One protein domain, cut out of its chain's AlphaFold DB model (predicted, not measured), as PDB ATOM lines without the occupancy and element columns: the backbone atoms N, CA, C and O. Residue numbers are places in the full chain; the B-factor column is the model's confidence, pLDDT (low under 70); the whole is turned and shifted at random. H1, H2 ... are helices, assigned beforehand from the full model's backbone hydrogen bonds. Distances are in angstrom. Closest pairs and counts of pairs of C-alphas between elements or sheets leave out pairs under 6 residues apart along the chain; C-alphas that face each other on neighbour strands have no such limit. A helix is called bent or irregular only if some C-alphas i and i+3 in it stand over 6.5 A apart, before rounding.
ATOM      1  N   LYS A   8      42.817  25.619  37.441       97.75
ATOM      2  CA  LYS A   8      42.341  26.028  36.114       97.75
ATOM      3  C   LYS A   8      40.994  26.752  36.208       97.75
ATOM      4  O   LYS A   8      40.848  27.812  35.616       97.75
ATOM      5  N   ALA A   9      40.062  26.235  37.009       97.75
ATOM      6  CA  ALA A   9      38.770  26.884  37.234       97.75
ATOM      7  C   ALA A   9      38.922  28.244  37.944       97.75
ATOM      8  O   ALA A   9      38.212  29.195  37.626       97.75
ATOM      9  N   VAL A  10      39.894  28.370  38.858       98.31
ATOM     10  CA  VAL A  10      40.251  29.673  39.451       98.31
ATOM     11  C   VAL A  10      40.702  30.653  38.364       98.31
ATOM     12  O   VAL A  10      40.200  31.773  38.317       98.31
ATOM     13  N   PHE A  11      41.602  30.246  37.468       98.44
ATOM     14  CA  PHE A  11      42.086  31.109  36.382       98.44
ATOM     15  C   PHE A  11      40.977  31.499  35.401       98.44
ATOM     16  O   PHE A  11      40.925  32.648  34.972       98.44
ATOM     17  N   GLU A  12      40.052  30.586  35.101       98.06
ATOM     18  CA  GLU A  12      38.875  30.867  34.271       98.06
ATOM     19  C   GLU A  12      37.977  31.946  34.902       98.06
ATOM     20  O   GLU A  12      37.563  32.874  34.210       98.06
ATOM     21  N   ILE A  13      37.745  31.896  36.221       97.88
ATOM     22  CA  ILE A  13      36.998  32.940  36.951       97.88
ATOM     23  C   ILE A  13      37.741  34.280  36.942       97.88
ATOM     24  O   ILE A  13      37.121  35.346  36.886       97.88
ATOM     25  N   LEU A  14      39.068  34.245  37.058       97.75
ATOM     26  CA  LEU A  14      39.895  35.448  37.100       97.75
ATOM     27  C   LEU A  14      40.139  36.060  35.716       97.75
ATOM     28  O   LEU A  14      40.490  37.235  35.641       97.75
ATOM     29  N   GLY A  15      39.966  35.285  34.643       98.25
ATOM     30  CA  GLY A  15      40.317  35.674  33.278       98.25
ATOM     31  C   GLY A  15      41.827  35.795  33.039       98.25
ATOM     32  O   GLY A  15      42.233  36.369  32.033       98.25
ATOM     33  N   GLN A  16      42.658  35.300  33.963       97.44
ATOM     34  CA  GLN A  16      44.118  35.358  33.888       97.44
ATOM     35  C   GLN A  16      44.767  34.258  34.734       97.44
ATOM     36  O   GLN A  16      44.195  33.788  35.720       97.44
ATOM     37  N   GLU A  17      45.987  33.880  34.357       97.94
ATOM     38  CA  GLU A  17      46.849  33.050  35.196       97.94
ATOM     39  C   GLU A  17      47.399  33.859  36.374       97.94
ATOM     40  O   GLU A  17      47.581  35.074  36.290       97.94
ATOM     41  N   VAL A  18      47.683  33.171  37.478       97.44
ATOM     42  CA  VAL A  18      48.201  33.781  38.708       97.44
ATOM     43  C   VAL A  18      49.535  33.125  39.069       97.44
ATOM     44  O   VAL A  18      49.627  31.892  39.036       97.44
ATOM     45  N   PRO A  19      50.567  33.901  39.454       97.81
ATOM     46  CA  PRO A  19      51.839  33.360  39.917       97.81
ATOM     47  C   PRO A  19      51.677  32.330  41.044       97.81
ATOM     48  O   PRO A  19      50.904  32.520  41.983       97.81
ATOM     49  N   ASP A  20      52.474  31.255  41.012       97.94
ATOM     50  CA  ASP A  20      52.361  30.148  41.976       97.94
ATOM     51  C   ASP A  20      52.493  30.603  43.442       97.94
ATOM     52  O   ASP A  20      51.798  30.095  44.320       97.94
ATOM     53  N   LYS A  21      53.338  31.606  43.710       97.31
ATOM     54  CA  LYS A  21      53.495  32.194  45.050       97.31
ATOM     55  C   LYS A  21      52.194  32.827  45.555       97.31
ATOM     56  O   LYS A  21      51.832  32.633  46.714       97.31
ATOM     57  N   GLU A  22      51.511  33.583  44.703       97.44
ATOM     58  CA  GLU A  22      50.246  34.249  45.031       97.44
ATOM     59  C   GLU A  22      49.119  33.226  45.175       97.44
ATOM     60  O   GLU A  22      48.365  33.279  46.149       97.44
ATOM     61  N   MET A  23      49.084  32.224  44.292       98.19
ATOM     62  CA  MET A  23      48.154  31.099  44.390       98.19
ATOM     63  C   MET A  23      48.287  30.349  45.710       98.19
ATOM     64  O   MET A  23      47.301  30.202  46.425       98.19
ATOM     65  N   LYS A  24      49.502  29.934  46.083       98.31
ATOM     66  CA  LYS A  24      49.751  29.223  47.348       98.31
ATOM     67  C   LYS A  24      49.341  30.045  48.565       98.31
ATOM     68  O   LYS A  24      48.803  29.497  49.526       98.31
ATOM     69  N   ARG A  25      49.575  31.362  48.533       98.06
ATOM     70  CA  ARG A  25      49.140  32.273  49.599       98.06
ATOM     71  C   ARG A  25      47.613  32.282  49.701       98.06
ATOM     72  O   ARG A  25      47.093  32.087  50.797       98.06
ATOM     73  N   ALA A  26      46.901  32.453  48.587       98.38
ATOM     74  CA  ALA A  26      45.438  32.451  48.560       98.38
ATOM     75  C   ALA A  26      44.839  31.096  48.981       98.38
ATOM     76  O   ALA A  26      43.922  31.067  49.797       98.38
ATOM     77  N   GLU A  27      45.391  29.981  48.499       98.38
ATOM     78  CA  GLU A  27      44.997  28.617  48.881       98.38
ATOM     79  C   GLU A  27      45.155  28.380  50.386       98.38
ATOM     80  O   GLU A  27      44.213  27.939  51.036       98.38
ATOM     81  N   SER A  28      46.301  28.754  50.964       98.00
ATOM     82  CA  SER A  28      46.534  28.610  52.406       98.00
ATOM     83  C   SER A  28      45.539  29.422  53.242       98.00
ATOM     84  O   SER A  28      45.052  28.948  54.271       98.00
ATOM     85  N   TYR A  29      45.194  30.637  52.802       97.44
ATOM     86  CA  TYR A  29      44.150  31.428  53.455       97.44
ATOM     87  C   TYR A  29      42.758  30.814  53.289       97.44
ATOM     88  O   TYR A  29      41.978  30.845  54.242       97.44
ATOM     89  N   ALA A  30      42.447  30.263  52.115       97.62
ATOM     90  CA  ALA A  30      41.181  29.590  51.859       97.62
ATOM     91  C   ALA A  30      41.019  28.386  52.790       97.62
ATOM     92  O   ALA A  30      40.014  28.300  53.488       97.62
ATOM     93  N   ASP A  31      42.034  27.525  52.880       96.31
ATOM     94  CA  ASP A  31      41.999  26.316  53.706       96.31
ATOM     95  C   ASP A  31      41.747  26.653  55.180       96.31
ATOM     96  O   ASP A  31      40.839  26.099  55.796       96.31
ATOM     97  N   ARG A  32      42.449  27.659  55.718       97.00
ATOM     98  CA  ARG A  32      42.236  28.136  57.096       97.00
ATOM     99  C   ARG A  32      40.840  28.724  57.315       97.00
ATOM    100  O   ARG A  32      40.253  28.528  58.378       97.00
ATOM    101  N   LYS A  33      40.303  29.470  56.341       95.69
ATOM    102  CA  LYS A  33      38.935  30.017  56.419       95.69
ATOM    103  C   LYS A  33      37.890  28.898  56.400       95.69
ATOM    104  O   LYS A  33      36.932  28.972  57.163       95.69
ATOM    105  N   LEU A  34      38.074  27.877  55.562       96.06
ATOM    106  CA  LEU A  34      37.152  26.743  55.434       96.06
ATOM    107  C   LEU A  34      37.187  25.825  56.655       96.06
ATOM    108  O   LEU A  34      36.130  25.399  57.121       96.06
ATOM    109  N   GLU A  35      38.376  25.559  57.201       95.50
ATOM    110  CA  GLU A  35      38.546  24.831  58.461       95.50
ATOM    111  C   GLU A  35      37.777  25.541  59.579       95.50
ATOM    112  O   GLU A  35      36.890  24.955  60.198       95.50
ATOM    113  N   ARG A  36      38.008  26.849  59.742       96.38
ATOM    114  CA  ARG A  36      37.321  27.639  60.764       96.38
ATOM    115  C   ARG A  36      35.806  27.703  60.559       96.38
ATOM    116  O   ARG A  36      35.060  27.625  61.530       96.38
ATOM    117  N   ALA A  37      35.344  27.850  59.319       95.44
ATOM    118  CA  ALA A  37      33.916  27.855  59.011       95.44
ATOM    119  C   ALA A  37      33.268  26.508  59.368       95.44
ATOM    120  O   ALA A  37      32.206  26.483  59.979       95.44
ATOM    121  N   THR A  38      33.954  25.398  59.084       95.06
ATOM    122  CA  THR A  38      33.500  24.042  59.425       95.06
ATOM    123  C   THR A  38      33.391  23.828  60.935       95.06
ATOM    124  O   THR A  38      32.450  23.179  61.385       95.06
ATOM    125  N   GLU A  39      34.318  24.379  61.724       95.31
ATOM    126  CA  GLU A  39      34.245  24.346  63.193       95.31
ATOM    127  C   GLU A  39      33.059  25.153  63.737       95.31
ATOM    128  O   GLU A  39      32.425  24.746  64.708       95.31
ATOM    129  N   MET A  40      32.785  26.317  63.140       96.94
ATOM    130  CA  MET A  40      31.779  27.258  63.641       96.94
ATOM    131  C   MET A  40      30.353  26.925  63.188       96.94
ATOM    132  O   MET A  40      29.416  27.243  63.915       96.94
ATOM    133  N   GLN A  41      30.196  26.334  62.000       96.00
ATOM    134  CA  GLN A  41      28.915  26.008  61.360       96.00
ATOM    135  C   GLN A  41      28.992  24.596  60.752       96.00
ATOM    136  O   GLN A  41      29.076  24.430  59.529       96.00
ATOM    137  N   PRO A  42      29.038  23.544  61.591       93.19
ATOM    138  CA  PRO A  42      29.174  22.167  61.122       93.19
ATOM    139  C   PRO A  42      28.005  21.704  60.236       93.19
ATOM    140  O   PRO A  42      28.192  20.816  59.401       93.19
ATOM    141  N   GLU A  43      26.822  22.306  60.375       95.94
ATOM    142  CA  GLU A  43      25.651  22.090  59.520       95.94
ATOM    143  C   GLU A  43      25.926  22.394  58.039       95.94
ATOM    144  O   GLU A  43      25.414  21.694  57.164       95.94
ATOM    145  N   ASP A  44      26.823  23.342  57.758       94.19
ATOM    146  CA  ASP A  44      27.192  23.776  56.408       94.19
ATOM    147  C   ASP A  44      28.482  23.119  55.895       94.19
ATOM    148  O   ASP A  44      28.965  23.414  54.796       94.19
ATOM    149  N   ALA A  45      29.050  22.171  56.643       90.75
ATOM    150  CA  ALA A  45      30.350  21.581  56.334       90.75
ATOM    151  C   ALA A  45      30.410  20.879  54.964       90.75
ATOM    152  O   ALA A  45      31.484  20.744  54.376       90.75
ATOM    153  N   ALA A  46      29.273  20.421  54.431       91.44
ATOM    154  CA  ALA A  46      29.198  19.890  53.070       91.44
ATOM    155  C   ALA A  46      29.537  20.960  52.017       91.44
ATOM    156  O   ALA A  46      30.282  20.675  51.080       91.44
ATOM    157  N   THR A  47      29.052  22.188  52.207       91.56
ATOM    158  CA  THR A  47      29.351  23.336  51.347       91.56
ATOM    159  C   THR A  47      30.822  23.715  51.449       91.56
ATOM    160  O   THR A  47      31.491  23.856  50.428       91.56
ATOM    161  N   TYR A  48      31.371  23.803  52.663       90.81
ATOM    162  CA  TYR A  48      32.770  24.203  52.861       90.81
ATOM    163  C   TYR A  48      33.778  23.180  52.329       90.81
ATOM    164  O   TYR A  48      34.873  23.553  51.916       90.81
ATOM    165  N   ARG A  49      33.402  21.896  52.284       87.94
ATOM    166  CA  ARG A  49      34.208  20.825  51.675       87.94
ATOM    167  C   ARG A  49      34.053  20.717  50.155       87.94
ATOM    168  O   ARG A  49      34.713  19.877  49.547       87.94
ATOM    169  N   SER A  50      33.196  21.525  49.533       92.88
ATOM    170  CA  SER A  50      33.037  21.539  48.078       92.88
ATOM    171  C   SER A  50      34.266  22.145  47.396       92.88
ATOM    172  O   SER A  50      34.669  23.270  47.706       92.88
ATOM    173  N   GLY A  51      34.828  21.441  46.406       94.25
ATOM    174  CA  GLY A  51      35.913  21.978  45.586       94.25
ATOM    175  C   GLY A  51      35.506  23.237  44.827       94.25
ATOM    176  O   GLY A  51      36.309  24.164  44.743       94.25
ATOM    177  N   TRP A  52      34.251  23.333  44.371       95.06
ATOM    178  CA  TRP A  52      33.741  24.547  43.729       95.06
ATOM    179  C   TRP A  52      33.699  25.739  44.689       95.06
ATOM    180  O   TRP A  52      34.111  26.843  44.335       95.06
ATOM    181  N   TYR A  53      33.284  25.518  45.940       95.50
ATOM    182  CA  TYR A  53      33.298  26.581  46.945       95.50
ATOM    183  C   TYR A  53      34.729  27.049  47.244       95.50
ATOM    184  O   TYR A  53      34.993  28.252  47.304       95.50
ATOM    185  N   ARG A  54      35.686  26.113  47.327       96.94
ATOM    186  CA  ARG A  54      37.113  26.447  47.448       96.94
ATOM    187  C   ARG A  54      37.621  27.239  46.240       96.94
ATOM    188  O   ARG A  54      38.372  28.189  46.428       96.94
ATOM    189  N   VAL A  55      37.211  26.894  45.018       97.94
ATOM    190  CA  VAL A  55      37.563  27.638  43.794       97.94
ATOM    191  C   VAL A  55      37.093  29.094  43.876       97.94
ATOM    192  O   VAL A  55      37.904  30.002  43.682       97.94
ATOM    193  N   LEU A  56      35.824  29.326  44.231       97.38
ATOM    194  CA  LEU A  56      35.268  30.674  44.396       97.38
ATOM    195  C   LEU A  56      36.026  31.473  45.464       97.38
ATOM    196  O   LEU A  56      36.408  32.621  45.231       97.38
ATOM    197  N   LEU A  57      36.288  30.849  46.615       97.88
ATOM    198  CA  LEU A  57      36.992  31.488  47.723       97.88
ATOM    199  C   LEU A  57      38.441  31.842  47.364       97.88
ATOM    200  O   LEU A  57      38.905  32.929  47.698       97.88
ATOM    201  N   VAL A  58      39.161  30.955  46.671       98.44
ATOM    202  CA  VAL A  58      40.536  31.233  46.228       98.44
ATOM    203  C   VAL A  58      40.558  32.376  45.209       98.44
ATOM    204  O   VAL A  58      41.405  33.259  45.328       98.44
ATOM    205  N   ALA A  59      39.623  32.415  44.255       98.44
ATOM    206  CA  ALA A  59      39.540  33.507  43.282       98.44
ATOM    207  C   ALA A  59      39.286  34.872  43.953       98.44
ATOM    208  O   ALA A  59      39.917  35.871  43.598       98.44
ATOM    209  N   ASP A  60      38.398  34.922  44.947       98.38
ATOM    210  CA  ASP A  60      38.147  36.126  45.747       98.38
ATOM    211  C   ASP A  60      39.391  36.546  46.553       98.38
ATOM    212  O   ASP A  60      39.809  37.707  46.524       98.38
ATOM    213  N   LEU A  61      40.062  35.585  47.198       98.38
ATOM    214  CA  LEU A  61      41.274  35.839  47.975       98.38
ATOM    215  C   LEU A  61      42.442  36.349  47.127       98.38
ATOM    216  O   LEU A  61      43.159  37.232  47.588       98.38
ATOM    217  N   VAL A  62      42.630  35.861  45.896       98.38
ATOM    218  CA  VAL A  62      43.655  36.406  44.986       98.38
ATOM    219  C   VAL A  62      43.432  37.904  44.763       98.38
ATOM    220  O   VAL A  62      44.363  38.694  44.920       98.38
ATOM    221  N   LYS A  63      42.192  38.321  44.475       97.75
ATOM    222  CA  LYS A  63      41.856  39.740  44.267       97.75
ATOM    223  C   LYS A  63      42.092  40.569  45.529       97.75
ATOM    224  O   LYS A  63      42.671  41.651  45.453       97.75
ATOM    225  N   GLN A  64      41.672  40.059  46.688       97.88
ATOM    226  CA  GLN A  64      41.842  40.749  47.970       97.88
ATOM    227  C   GLN A  64      43.315  40.925  48.343       97.88
ATOM    228  O   GLN A  64      43.716  42.013  48.750       97.88
ATOM    229  N   LEU A  65      44.128  39.879  48.178       97.31
ATOM    230  CA  LEU A  65      45.556  39.923  48.488       97.31
ATOM    231  C   LEU A  65      46.308  40.848  47.526       97.31
ATOM    232  O   LEU A  65      47.135  41.631  47.982       97.31
ATOM    233  N   ALA A  66      45.974  40.833  46.233       95.94
ATOM    234  CA  ALA A  66      46.552  41.763  45.264       95.94
ATOM    235  C   ALA A  66      46.219  43.226  45.610       95.94
ATOM    236  O   ALA A  66      47.098  44.088  45.594       95.94
ATOM    237  N   PHE A  67      44.968  43.511  45.987       96.50
ATOM    238  CA  PHE A  67      44.564  44.846  46.432       96.50
ATOM    239  C   PHE A  67      45.268  45.271  47.731       96.50
ATOM    240  O   PHE A  67      45.687  46.425  47.867       96.50
ATOM    241  N   GLN A  68      45.430  44.345  48.680       96.38
ATOM    242  CA  GLN A  68      46.176  44.579  49.914       96.38
ATOM    243  C   GLN A  68      47.640  44.923  49.620       96.38
ATOM    244  O   GLN A  68      48.134  45.931  50.122       96.38
ATOM    245  N   ASP A  69      48.321  44.112  48.811       96.38
ATOM    246  CA  ASP A  69      49.732  44.307  48.478       96.38
ATOM    247  C   ASP A  69      49.934  45.638  47.732       96.38
ATOM    248  O   ASP A  69      50.839  46.401  48.066       96.38
ATOM    249  N   PHE A  70      49.031  45.981  46.805       95.56
ATOM    250  CA  PHE A  70      49.015  47.288  46.143       95.56
ATOM    251  C   PHE A  70      48.870  48.447  47.140       95.56
ATOM    252  O   PHE A  70      49.620  49.421  47.089       95.56
ATOM    253  N   THR A  71      47.927  48.339  48.079       95.00
ATOM    254  CA  THR A  71      47.675  49.384  49.082       95.00
ATOM    255  C   THR A  71      48.873  49.566  50.017       95.00
ATOM    256  O   THR A  71      49.239  50.697  50.340       95.00
ATOM    257  N   LEU A  72      49.513  48.471  50.435       94.94
ATOM    258  CA  LEU A  72      50.723  48.519  51.258       94.94
ATOM    259  C   LEU A  72      51.886  49.163  50.500       94.94
ATOM    260  O   LEU A  72      52.512  50.076  51.035       94.94
ATOM    261  N   ALA A  73      52.106  48.779  49.241       95.25
ATOM    262  CA  ALA A  73      53.144  49.372  48.401       95.25
ATOM    263  C   ALA A  73      52.942  50.886  48.204       95.25
ATOM    264  O   ALA A  73      53.901  51.654  48.264       95.25
ATOM    265  N   LEU A  74      51.698  51.348  48.031       93.62
ATOM    266  CA  LEU A  74      51.390  52.782  47.965       93.62
ATOM    267  C   LEU A  74      51.692  53.512  49.278       93.62
ATOM    268  O   LEU A  74      52.235  54.618  49.260       93.62
ATOM    269  N   CYS A  75      51.344  52.914  50.417       90.88
ATOM    270  CA  CYS A  75      51.660  53.476  51.729       90.88
ATOM    271  C   CYS A  75      53.174  53.584  51.951       90.88
ATOM    272  O   CYS A  75      53.637  54.596  52.479       90.88
ATOM    273  N   GLU A  76      53.941  52.579  51.532       91.69
ATOM    274  CA  GLU A  76      55.405  52.585  51.597       91.69
ATOM    275  C   GLU A  76      56.006  53.653  50.677       91.69
ATOM    276  O   GLU A  76      56.860  54.421  51.117       91.69
ATOM    277  N   LEU A  77      55.504  53.776  49.443       90.88
ATOM    278  CA  LEU A  77      55.934  54.806  48.497       90.88
ATOM    279  C   LEU A  77      55.645  56.221  49.013       90.88
ATOM    280  O   LEU A  77      56.477  57.110  48.868       90.88
ATOM    281  N   ARG A  78      54.489  56.447  49.649       82.69
ATOM    282  CA  ARG A  78      54.159  57.745  50.260       82.69
ATOM    283  C   ARG A  78      55.167  58.144  51.340       82.69
ATOM    284  O   ARG A  78      55.438  59.326  51.514       82.69
ATOM    285  N   ASN A  79      55.688  57.166  52.074       82.44
ATOM    286  CA  ASN A  79      56.649  57.385  53.152       82.44
ATOM    287  C   ASN A  79      58.109  57.347  52.656       82.44
ATOM    288  O   ASN A  79      59.031  57.446  53.464       82.44
ATOM    289  N   TYR A  80      58.331  57.154  51.355       77.88
ATOM    290  CA  TYR A  80      59.662  57.032  50.782       77.88
ATOM    291  C   TYR A  80      60.326  58.404  50.641       77.88
ATOM    292  O   TYR A  80      59.877  59.250  49.868       77.88
TER     293      TYR A  80
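Overview. This is residues 8 to 80 of the 92 residues of the protein "Chitinase" of Roseburia sp. AF42-8 (UniProt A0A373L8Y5). What shape is this? Long H4 is crossed by H2, with short H1 packed on H4 too and H3 in the turn from H2 to H4; residues 67 to 80 stick out as an arm. What makes it up? The printed part has 73 residues with named helices H1, H2, H3, H4 in that order, all helix, loose, radius of gyration of the C-alphas 14.6 A, spans 49 by 27 by 15 A.

Along the chain. Where is H4? H4, residues 51 to 78, runs 40.4 A to C-alpha 78 at (54.159, 57.745, 50.260). And the others? H2, residues 20 to 40, spans 30.0 A. H1, residues 8 to 14, spans 9.8 A from C-alpha 8 at (42.341, 26.028, 36.114). H3, residues 42 to 48, spans 9.2 A and is irregular, C-alphas 43 and 46 being 7.7 A apart.

Arrangement. What touches H4? Its residues 54 to 65 alone touch H2, closest C-alphas Ala 26 and Leu 61, 5.4 A, at a steep tilt of 61 degrees, opposite ways. Its residues 55 to 59 alone touch H1, closest C-alphas Val 10 and Ala 59, 5.5 A. Where is H3? It forms a helical hairpin with H2, touching residues 34 to 38 of H2 alone, closest C-alphas Thr 38 and Ala 45, 5.1 A. How are the backbones? Every O i to N i+4 pair is within hydrogen-bond range in H1, H2 and H4; in H3, 1 of 3 is, and 2 of 4 O i to N i+3 pairs.

Size, cuts and confidence. How large is it? The C-alphas farthest apart, Glu 43 and Tyr 80, are 49.5 A apart. Are there breaks or weak places? The printed part has no cut, the three links are tight, and no printed residue is under 70 in pLDDT.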